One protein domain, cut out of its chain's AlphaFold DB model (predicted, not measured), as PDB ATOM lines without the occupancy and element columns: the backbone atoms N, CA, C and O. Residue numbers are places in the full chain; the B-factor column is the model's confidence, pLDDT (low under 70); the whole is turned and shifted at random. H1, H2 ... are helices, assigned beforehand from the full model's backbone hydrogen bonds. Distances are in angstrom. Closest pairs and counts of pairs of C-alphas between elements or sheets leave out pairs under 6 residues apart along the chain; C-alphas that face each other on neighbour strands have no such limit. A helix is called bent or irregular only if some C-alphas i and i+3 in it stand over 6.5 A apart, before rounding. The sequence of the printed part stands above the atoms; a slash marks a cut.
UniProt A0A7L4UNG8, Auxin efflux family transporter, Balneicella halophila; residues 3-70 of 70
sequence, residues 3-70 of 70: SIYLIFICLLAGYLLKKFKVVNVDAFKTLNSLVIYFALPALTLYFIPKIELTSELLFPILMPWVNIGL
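AT A GLANCE: This is residues 3 to 70 of the 70 residues of the protein "Auxin efflux family transporter" of Balneicella halophila (UniProt A0A7L4UNG8). Three helices are strung out one after another as an open zigzag, with no packed core. The longest, H2, makes the slanting stroke between the other two, and H1 and H3 turn off at its two ends without touching it or each other. The printed part has 68 residues with three named helices, H1, H2 and H3 in that order along the chain, and no named strand; the class is all helix. The whole is extended, with a radius of gyration of the C-alphas of 20.2 A, and elongated in outline, spanning 49 by 31 by 28 A.

HOW THE PARTS SIT: The printed part begins with H1, residues 3 to 19, whose N-to-C direction is (0.94, 0.21, 0.28). A short link of 7 residues joins it to H2, residues 27 to 50, whose direction is (-0.34, 0.31, -0.89). H1 and H2 are apart, with no C-alpha of the one within 8 A of the other. H2 has a kink of 28 degrees near residue 40. A tight link of 4 residues joins H2 to H3, residues 55 to 69, with direction (0.54, 0.46, 0.70). H2 and H3 are apart, and so are H1 and H3. In H1 each backbone O of residue i is within hydrogen-bond range of the N of residue i+4; in H2 this holds for 16 of 20 such pairs and in H3 for 7 of 11.

IN THESE COORDINATES: H1 runs from C-alpha 3 of Ser 3 at (-42.979, -58.785, -33.590) to C-alpha 19 of Lys 19, 24.3 A away. H2 runs from C-alpha 27 of Ala 27 at (-16.294, -45.332, -31.910) to C-alpha 50 of Lys 50, over 32.7 A. H2 is irregular, but only just: C-alphas 46 and 49 are 6.7 A apart. H3 runs from Ser 55 to C-alpha 69 of Gly 69 at (-26.950, -11.033, -41.334), over 22.0 A. H3 too is only just irregular: C-alphas 61 and 64 are 6.9 A apart.

THE WHOLE: The two C-alphas farthest apart are those of Tyr 5 and Gly 69, at 53.8 A. The first and last printed C-alphas, of Ser 3 and Leu 70, are 49.6 A apart, and Leu 70 is the chain's last residue. Residues 3 to 70 stand free: no C-alpha has another within 10 A that is 8 or more residues away along the chain. The printed part has no cut, and neither link is long. The mean pLDDT of the printed part is 84.8; it is under 70 at residues 21 to 25, which lie in the link from H1 to H2, and at residue 70.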
ATOM      1  N   SER A   3     -43.824 -59.964 -33.859       77.81
ATOM      2  CA  SER A   3     -42.979 -58.785 -33.590       77.81
ATOM      3  C   SER A   3     -42.373 -58.761 -32.185       77.81
ATOM      4  O   SER A   3     -41.263 -58.271 -32.009       77.81
ATOM      5  N   ILE A   4     -43.059 -59.329 -31.184       86.88
ATOM      6  CA  ILE A   4     -42.581 -59.327 -29.789       86.88
ATOM      7  C   ILE A   4     -41.278 -60.128 -29.641       86.88
ATOM      8  O   ILE A   4     -40.390 -59.754 -28.880       86.88
ATOM      9  N   TYR A   5     -41.145 -61.207 -30.418       89.38
ATOM     10  CA  TYR A   5     -39.983 -62.087 -30.371       89.38
ATOM     11  C   TYR A   5     -38.756 -61.431 -31.016       89.38
ATOM     12  O   TYR A   5     -37.650 -61.512 -30.485       89.38
ATOM     13  N   LEU A   6     -38.961 -60.698 -32.117       87.50
ATOM     14  CA  LEU A   6     -37.917 -59.895 -32.760       87.50
ATOM     15  C   LEU A   6     -37.395 -58.792 -31.840       87.50
ATOM     16  O   LEU A   6     -36.193 -58.546 -31.820       87.50
ATOM     17  N   ILE A   7     -38.265 -58.166 -31.043       90.88
ATOM     18  CA  ILE A   7     -37.844 -57.154 -30.066       90.88
ATOM     19  C   ILE A   7     -36.882 -57.770 -29.045       90.88
ATOM     20  O   ILE A   7     -35.805 -57.220 -28.824       90.88
ATOM     21  N   PHE A   8     -37.214 -58.931 -28.475       92.88
ATOM     22  CA  PHE A   8     -36.325 -59.620 -27.532       92.88
ATOM     23  C   PHE A   8     -34.994 -60.027 -28.169       92.88
ATOM     24  O   PHE A   8     -33.945 -59.819 -27.558       92.88
ATOM     25  N   ILE A   9     -35.015 -60.540 -29.405       91.00
ATOM     26  CA  ILE A   9     -33.791 -60.876 -30.150       91.00
ATOM     27  C   ILE A   9     -32.924 -59.631 -30.377       91.00
ATOM     28  O   ILE A   9     -31.708 -59.678 -30.198       91.00
ATOM     29  N   CYS A  10     -33.542 -58.503 -30.731       90.12
ATOM     30  CA  CYS A  10     -32.846 -57.264 -31.057       90.12
ATOM     31  C   CYS A  10     -32.257 -56.614 -29.796       90.12
ATOM     32  O   CYS A  10     -31.117 -56.152 -29.806       90.12
ATOM     33  N   LEU A  11     -32.990 -56.666 -28.680       91.31
ATOM     34  CA  LEU A  11     -32.512 -56.213 -27.374       91.31
ATOM     35  C   LEU A  11     -31.339 -57.058 -26.872       91.31
ATOM     36  O   LEU A  11     -30.338 -56.500 -26.419       91.31
ATOM     37  N   LEU A  12     -31.424 -58.387 -26.987       93.44
ATOM     38  CA  LEU A  12     -30.317 -59.278 -26.634       93.44
ATOM     39  C   LEU A  12     -29.092 -59.015 -27.511       93.44
ATOM     40  O   LEU A  12     -27.990 -58.886 -26.979       93.44
ATOM     41  N   ALA A  13     -29.280 -58.880 -28.825       88.50
ATOM     42  CA  ALA A  13     -28.207 -58.547 -29.754       88.50
ATOM     43  C   ALA A  13     -27.533 -57.218 -29.377       88.50
ATOM     44  O   ALA A  13     -26.311 -57.175 -29.233       88.50
ATOM     45  N   GLY A  14     -28.312 -56.159 -29.129       84.75
ATOM     46  CA  GLY A  14     -27.797 -54.859 -28.689       84.75
ATOM     47  C   GLY A  14     -27.042 -54.928 -27.356       84.75
ATOM     48  O   GLY A  14     -25.985 -54.313 -27.201       84.75
ATOM     49  N   TYR A  15     -27.529 -55.726 -26.403       86.81
ATOM     50  CA  TYR A  15     -26.857 -55.949 -25.122       86.81
ATOM     51  C   TYR A  15     -25.528 -56.704 -25.278       86.81
ATOM     52  O   TYR A  15     -24.526 -56.315 -24.676       86.81
ATOM     53  N   LEU A  16     -25.493 -57.748 -26.111       87.38
ATOM     54  CA  LEU A  16     -24.277 -58.502 -26.433       87.38
ATOM     55  C   LEU A  16     -23.239 -57.595 -27.111       87.38
ATOM     56  O   LEU A  16     -22.099 -57.534 -26.652       87.38
ATOM     57  N   LEU A  17     -23.647 -56.820 -28.119       83.19
ATOM     58  CA  LEU A  17     -22.812 -55.819 -28.799       83.19
ATOM     59  C   LEU A  17     -22.179 -54.824 -27.810       83.19
ATOM     60  O   LEU A  17     -20.983 -54.535 -27.901       83.19
ATOM     61  N   LYS A  18     -22.953 -54.356 -26.820       78.44
ATOM     62  CA  LYS A  18     -22.461 -53.485 -25.741       78.44
ATOM     63  C   LYS A  18     -21.493 -54.213 -24.799       78.44
ATOM     64  O   LYS A  18     -20.459 -53.652 -24.439       78.44
ATOM     65  N   LYS A  19     -21.804 -55.452 -24.396       79.00
ATOM     66  CA  LYS A  19     -20.998 -56.249 -23.451       79.00
ATOM     67  C   LYS A  19     -19.626 -56.613 -24.019       79.00
ATOM     68  O   LYS A  19     -18.638 -56.544 -23.295       79.00
ATOM     69  N   PHE A  20     -19.558 -56.962 -25.300       79.06
ATOM     70  CA  PHE A  20     -18.301 -57.305 -25.967       79.06
ATOM     71  C   PHE A  20     -17.421 -56.085 -26.286       79.06
ATOM     72  O   PHE A  20     -16.335 -56.276 -26.823       79.06
ATOM     73  N   LYS A  21     -17.855 -54.849 -25.965       69.25
ATOM     74  CA  LYS A  21     -17.133 -53.597 -26.280       69.25
ATOM     75  C   LYS A  21     -16.615 -53.555 -27.728       69.25
ATOM     76  O   LYS A  21     -15.599 -52.931 -28.007       69.25
ATOM     77  N   VAL A  22     -17.328 -54.204 -28.657       65.69
ATOM     78  CA  VAL A  22     -16.993 -54.194 -30.095       65.69
ATOM     79  C   VAL A  22     -16.951 -52.751 -30.602       65.69
ATOM     80  O   VAL A  22     -16.171 -52.396 -31.480       65.69
ATOM     81  N   VAL A  23     -17.771 -51.905 -29.984       63.00
ATOM     82  CA  VAL A  23     -17.799 -50.462 -30.163       63.00
ATOM     83  C   VAL A  23     -16.971 -49.840 -29.035       63.00
ATOM     84  O   VAL A  23     -17.379 -49.850 -27.872       63.00
ATOM     85  N   ASN A  24     -15.786 -49.324 -29.379       65.88
ATOM     86  CA  ASN A  24     -14.975 -48.509 -28.470       65.88
ATOM     87  C   ASN A  24     -15.780 -47.294 -27.981       65.88
ATOM     88  O   ASN A  24     -16.659 -46.810 -28.691       65.88
ATOM     89  N   VAL A  25     -15.462 -46.758 -26.798       68.88
ATOM     90  CA  VAL A  25     -16.137 -45.556 -26.255       68.88
ATOM     91  C   VAL A  25     -16.088 -44.395 -27.261       68.88
ATOM     92  O   VAL A  25     -17.078 -43.694 -27.452       68.88
ATOM     93  N   ASP A  26     -14.981 -44.282 -27.999       78.00
ATOM     94  CA  ASP A  26     -14.780 -43.271 -29.040       78.00
ATOM     95  C   ASP A  26     -15.282 -43.679 -30.428       78.00
ATOM     96  O   ASP A  26     -15.235 -42.876 -31.357       78.00
ATOM     97  N   ALA A  27     -15.792 -44.899 -30.611       77.25
ATOM     98  CA  ALA A  27     -16.294 -45.332 -31.910       77.25
ATOM     99  C   ALA A  27     -17.459 -44.453 -32.383       77.25
ATOM    100  O   ALA A  27     -17.554 -44.197 -33.576       77.25
ATOM    101  N   PHE A  28     -18.270 -43.895 -31.474       80.31
ATOM    102  CA  PHE A  28     -19.257 -42.866 -31.826       80.31
ATOM    103  C   PHE A  28     -18.603 -41.625 -32.444       80.31
ATOM    104  O   PHE A  28     -19.091 -41.101 -33.442       80.31
ATOM    105  N   LYS A  29     -17.471 -41.176 -31.893       84.75
ATOM    106  CA  LYS A  29     -16.725 -40.015 -32.386       84.75
ATOM    107  C   LYS A  29     -16.078 -40.301 -33.739       84.75
ATOM    108  O   LYS A  29     -16.158 -39.460 -34.636       84.75
ATOM    109  N   THR A  30     -15.496 -41.485 -33.910       84.56
ATOM    110  CA  THR A  30     -14.903 -41.923 -35.180       84.56
ATOM    111  C   THR A  30     -15.962 -42.090 -36.265       84.56
ATOM    112  O   THR A  30     -15.787 -41.577 -37.368       84.56
ATOM    113  N   LEU A  31     -17.088 -42.741 -35.955       86.56
ATOM    114  CA  LEU A  31     -18.183 -42.934 -36.904       86.56
ATOM    115  C   LEU A  31     -18.788 -41.590 -37.312       86.56
ATOM    116  O   LEU A  31     -18.975 -41.338 -38.496       86.56
ATOM    117  N   ASN A  32     -19.032 -40.701 -36.344       89.19
ATOM    118  CA  ASN A  32     -19.575 -39.378 -36.630       89.19
ATOM    119  C   ASN A  32     -18.593 -38.530 -37.452       89.19
ATOM    120  O   ASN A  32     -19.002 -37.844 -38.380       89.19
ATOM    121  N   SER A  33     -17.290 -38.632 -37.180       88.00
ATOM    122  CA  SER A  33     -16.270 -37.959 -37.993       88.00
ATOM    123  C   SER A  33     -16.264 -38.488 -39.428       88.00
ATOM    124  O   SER A  33     -16.216 -37.701 -40.366       88.00
ATOM    125  N   LEU A  34     -16.388 -39.802 -39.625       91.50
ATOM    126  CA  LEU A  34     -16.518 -40.391 -40.959       91.50
ATOM    127  C   LEU A  34     -17.790 -39.889 -41.660       91.50
ATOM    128  O   LEU A  34     -17.741 -39.507 -42.827       91.50
ATOM    129  N   VAL A  35     -18.921 -39.819 -40.953       93.19
ATOM    130  CA  VAL A  35     -20.171 -39.289 -41.517       93.19
ATOM    131  C   VAL A  35     -20.014 -37.824 -41.929       93.19
ATOM    132  O   VAL A  35     -20.349 -37.478 -43.058       93.19
ATOM    133  N   ILE A  36     -19.471 -36.977 -41.054       94.25
ATOM    134  CA  ILE A  36     -19.357 -35.535 -41.299       94.25
ATOM    135  C   ILE A  36     -18.334 -35.221 -42.394       94.25
ATOM    136  O   ILE A  36     -18.610 -34.392 -43.255       94.25
ATOM    137  N   TYR A  37     -17.170 -35.870 -42.378       93.12
ATOM    138  CA  TYR A  37     -16.070 -35.534 -43.290       93.12
ATOM    139  C   TYR A  37     -16.070 -36.325 -44.594       93.12
ATOM    140  O   TYR A  37     -15.467 -35.876 -45.564       93.12
ATOM    141  N   PHE A  38     -16.713 -37.491 -44.641       93.50
ATOM    142  CA  PHE A  38     -16.711 -38.338 -45.832       93.50
ATOM    143  C   PHE A  38     -18.116 -38.523 -46.400       93.50
ATOM    144  O   PHE A  38     -18.356 -38.185 -47.559       93.50
ATOM    145  N   ALA A  39     -19.065 -39.008 -45.593       93.69
ATOM    146  CA  ALA A  39     -20.396 -39.349 -46.098       93.69
ATOM    147  C   ALA A  39     -21.200 -38.116 -46.535       93.69
ATOM    148  O   ALA A  39     -21.746 -38.116 -47.636       93.69
ATOM    149  N   LEU A  40     -21.255 -37.065 -45.708       93.94
ATOM    150  CA  LEU A  40     -21.981 -35.836 -46.033       93.94
ATOM    151  C   LEU A  40     -21.431 -35.177 -47.311       93.94
ATOM    152  O   LEU A  40     -22.221 -34.998 -48.233       93.94
ATOM    153  N   PRO A  41     -20.116 -34.911 -47.456       91.44
ATOM    154  CA  PRO A  41     -19.574 -34.339 -48.688       91.44
ATOM    155  C   PRO A  41     -19.816 -35.209 -49.920       91.44
ATOM    156  O   PRO A  41     -20.155 -34.684 -50.979       91.44
ATOM    157  N   ALA A  42     -19.686 -36.534 -49.792       94.75
ATOM    158  CA  ALA A  42     -19.939 -37.457 -50.894       94.75
ATOM    159  C   ALA A  42     -21.405 -37.414 -51.346       94.75
ATOM    160  O   ALA A  42     -21.684 -37.355 -52.545       94.75
ATOM    161  N   LEU A  43     -22.345 -37.395 -50.396       93.25
ATOM    162  CA  LEU A  43     -23.772 -37.257 -50.685       93.25
ATOM    163  C   LEU A  43     -24.076 -35.900 -51.310       93.25
ATOM    164  O   LEU A  43     -24.801 -35.841 -52.299       93.25
ATOM    165  N   THR A  44     -23.497 -34.820 -50.788       91.50
ATOM    166  CA  THR A  44     -23.655 -33.484 -51.365       91.50
ATOM    167  C   THR A  44     -23.188 -33.467 -52.819       91.50
ATOM    168  O   THR A  44     -23.956 -33.055 -53.681       91.50
ATOM    169  N   LEU A  45     -21.999 -33.997 -53.128       93.00
ATOM    170  CA  LEU A  45     -21.516 -34.109 -54.511       93.00
ATOM    171  C   LEU A  45     -22.420 -34.979 -55.390       93.00
ATOM    172  O   LEU A  45     -22.617 -34.667 -56.561       93.00
ATOM    173  N   TYR A  46     -22.969 -36.059 -54.840       92.56
ATOM    174  CA  TYR A  46     -23.865 -36.958 -55.564       92.56
ATOM    175  C   TYR A  46     -25.224 -36.322 -55.884       92.56
ATOM    176  O   TYR A  46     -25.790 -36.570 -56.952       92.56
ATOM    177  N   PHE A  47     -25.758 -35.517 -54.963       89.75
ATOM    178  CA  PHE A  47     -27.052 -34.864 -55.127       89.75
ATOM    179  C   PHE A  47     -26.967 -33.542 -55.884       89.75
ATOM    180  O   PHE A  47     -27.904 -33.264 -56.621       89.75
ATOM    181  N   ILE A  48     -25.863 -32.787 -55.795       88.06
ATOM    182  CA  ILE A  48     -25.639 -31.534 -56.544       88.06
ATOM    183  C   ILE A  48     -26.095 -31.608 -58.015       88.06
ATOM    184  O   ILE A  48     -26.885 -30.757 -58.416       88.06
ATOM    185  N   PRO A  49     -25.677 -32.597 -58.831       86.00
ATOM    186  CA  PRO A  49     -26.044 -32.633 -60.248       86.00
ATOM    187  C   PRO A  49     -27.503 -33.035 -60.504       86.00
ATOM    188  O   PRO A  49     -27.971 -32.928 -61.631       86.00
ATOM    189  N   LYS A  50     -28.215 -33.532 -59.489       86.88
ATOM    190  CA  LYS A  50     -29.616 -33.970 -59.585       86.88
ATOM    191  C   LYS A  50     -30.604 -32.895 -59.145       86.88
ATOM    192  O   LYS A  50     -31.804 -33.144 -59.134       86.88
ATOM    193  N   ILE A  51     -30.102 -31.740 -58.718       85.25
ATOM    194  CA  ILE A  51     -30.929 -30.632 -58.267       85.25
ATOM    195  C   ILE A  51     -31.566 -29.978 -59.491       85.25
ATOM    196  O   ILE A  51     -30.874 -29.426 -60.345       85.25
ATOM    197  N   GLU A  52     -32.893 -29.997 -59.546       82.94
ATOM    198  CA  GLU A  52     -33.645 -29.169 -60.479       82.94
ATOM    199  C   GLU A  52     -33.759 -27.755 -59.908       82.94
ATOM    200  O   GLU A  52     -34.185 -27.559 -58.769       82.94
ATOM    201  N   LEU A  53     -33.352 -26.755 -60.689       78.94
ATOM    202  CA  LEU A  53     -33.407 -25.352 -60.283       78.94
ATOM    203  C   LEU A  53     -34.856 -24.855 -60.318       78.94
ATOM    204  O   LEU A  53     -35.307 -24.261 -61.295       78.94
ATOM    205  N   THR A  54     -35.584 -25.116 -59.236       84.12
ATOM    206  CA  THR A  54     -36.935 -24.602 -58.999       84.12
ATOM    207  C   THR A  54     -36.917 -23.433 -58.012       84.12
ATOM    208  O   THR A  54     -35.989 -23.273 -57.217       84.12
ATOM    209  N   SER A  55     -37.965 -22.610 -58.034       83.31
ATOM    210  CA  SER A  55     -38.130 -21.474 -57.114       83.31
ATOM    211  C   SER A  55     -38.123 -21.879 -55.631       83.31
ATOM    212  O   SER A  55     -37.732 -21.083 -54.780       83.31
ATOM    213  N   GLU A  56     -38.453 -23.133 -55.313       84.12
ATOM    214  CA  GLU A  56     -38.404 -23.679 -53.949       84.12
ATOM    215  C   GLU A  56     -36.973 -23.773 -53.392       84.12
ATOM    216  O   GLU A  56     -36.785 -23.724 -52.177       84.12
ATOM    217  N   LEU A  57     -35.948 -23.834 -54.255       83.19
ATOM    218  CA  LEU A  57     -34.547 -23.844 -53.825       83.19
ATOM    219  C   LEU A  57     -34.044 -22.479 -53.342       83.19
ATOM    220  O   LEU A  57     -33.024 -22.423 -52.654       83.19
ATOM    221  N   LEU A  58     -34.750 -21.385 -53.647       85.12
ATOM    222  CA  LEU A  58     -34.369 -20.053 -53.168       85.12
ATOM    223  C   LEU A  58     -34.314 -20.009 -51.641       85.12
ATOM    224  O   LEU A  58     -33.400 -19.416 -51.075       85.12
ATOM    225  N   PHE A  59     -35.249 -20.680 -50.970       85.94
ATOM    226  CA  PHE A  59     -35.331 -20.671 -49.514       85.94
ATOM    227  C   PHE A  59     -34.096 -21.306 -48.837       85.94
ATOM    228  O   PHE A  59     -33.433 -20.615 -48.060       85.94
ATOM    229  N   PRO A  60     -33.700 -22.562 -49.141       86.19
ATOM    230  CA  PRO A  60     -32.494 -23.163 -48.572       86.19
ATOM    231  C   PRO A  60     -31.191 -22.478 -49.014       86.19
ATOM    232  O   PRO A  60     -30.236 -22.473 -48.241       86.19
ATOM    233  N   ILE A  61     -31.134 -21.868 -50.205       85.94
ATOM    234  CA  ILE A  61     -29.951 -21.108 -50.658       85.94
ATOM    235  C   ILE A  61     -29.788 -19.799 -49.875       85.94
ATOM    236  O   ILE A  61     -28.663 -19.403 -49.573       85.94
ATOM    237  N   LEU A  62     -30.889 -19.118 -49.545       89.06
ATOM    238  CA  LEU A  62     -30.874 -17.843 -48.819       89.06
ATOM    239  C   LEU A  62     -30.726 -18.021 -47.302       89.06
ATOM    240  O   LEU A  62     -30.245 -17.113 -46.627       89.06
ATOM    241  N   MET A  63     -31.081 -19.187 -46.756       88.62
ATOM    242  CA  MET A  63     -31.030 -19.468 -45.316       88.62
ATOM    243  C   MET A  63     -29.663 -19.170 -44.648       88.62
ATOM    244  O   MET A  63     -29.659 -18.523 -43.599       88.62
ATOM    245  N   PRO A  64     -28.496 -19.543 -45.221       85.12
ATOM    246  CA  PRO A  64     -27.193 -19.222 -44.635       85.12
ATOM    247  C   PRO A  64     -26.906 -17.717 -44.595       85.12
ATOM    248  O   PRO A  64     -26.269 -17.243 -43.659       85.12
ATOM    249  N   TRP A  65     -27.397 -16.961 -45.584       84.88
ATOM    250  CA  TRP A  65     -27.226 -15.508 -45.663       84.88
ATOM    251  C   TRP A  65     -28.059 -14.783 -44.609       84.88
ATOM    252  O   TRP A  65     -27.582 -13.822 -44.010       84.88
ATOM    253  N   VAL A  66     -29.269 -15.279 -44.330       84.44
ATOM    254  CA  VAL A  66     -30.113 -14.765 -43.241       84.44
ATOM    255  C   VAL A  66     -29.442 -14.981 -41.883       84.44
ATOM    256  O   VAL A  66     -29.448 -14.078 -41.059       84.44
ATOM    257  N   ASN A  67     -28.813 -16.141 -41.664       79.88
ATOM    258  CA  ASN A  67     -28.110 -16.437 -40.412       79.88
ATOM    259  C   ASN A  67     -26.793 -15.655 -40.238       79.88
ATOM    260  O   ASN A  67     -26.322 -15.514 -39.119       79.88
ATOM    261  N   ILE A  68     -26.172 -15.182 -41.325       81.06
ATOM    262  CA  ILE A  68     -24.965 -14.338 -41.266       81.06
ATOM    263  C   ILE A  68     -25.307 -12.861 -41.003       81.06
ATOM    264  O   ILE A  68     -24.466 -12.121 -40.502       81.06
ATOM    265  N   GLY A  69     -26.505 -12.426 -41.408       70.75
ATOM    266  CA  GLY A  69     -26.950 -11.033 -41.334       70.75
ATOM    267  C   GLY A  69     -27.741 -10.663 -40.076       70.75
ATOM    268  O   GLY A  69     -28.070  -9.486 -39.926       70.75
ATOM    269  N   LEU A  70     -28.058 -11.633 -39.211       55.34
ATOM    270  CA  LEU A  70     -28.720 -11.457 -37.911       55.34
ATOM    271  C   LEU A  70     -27.698 -11.578 -36.773       55.34
ATOM    272  O   LEU A  70     -27.807 -10.791 -35.808       55.34
TER     273      LEU A  70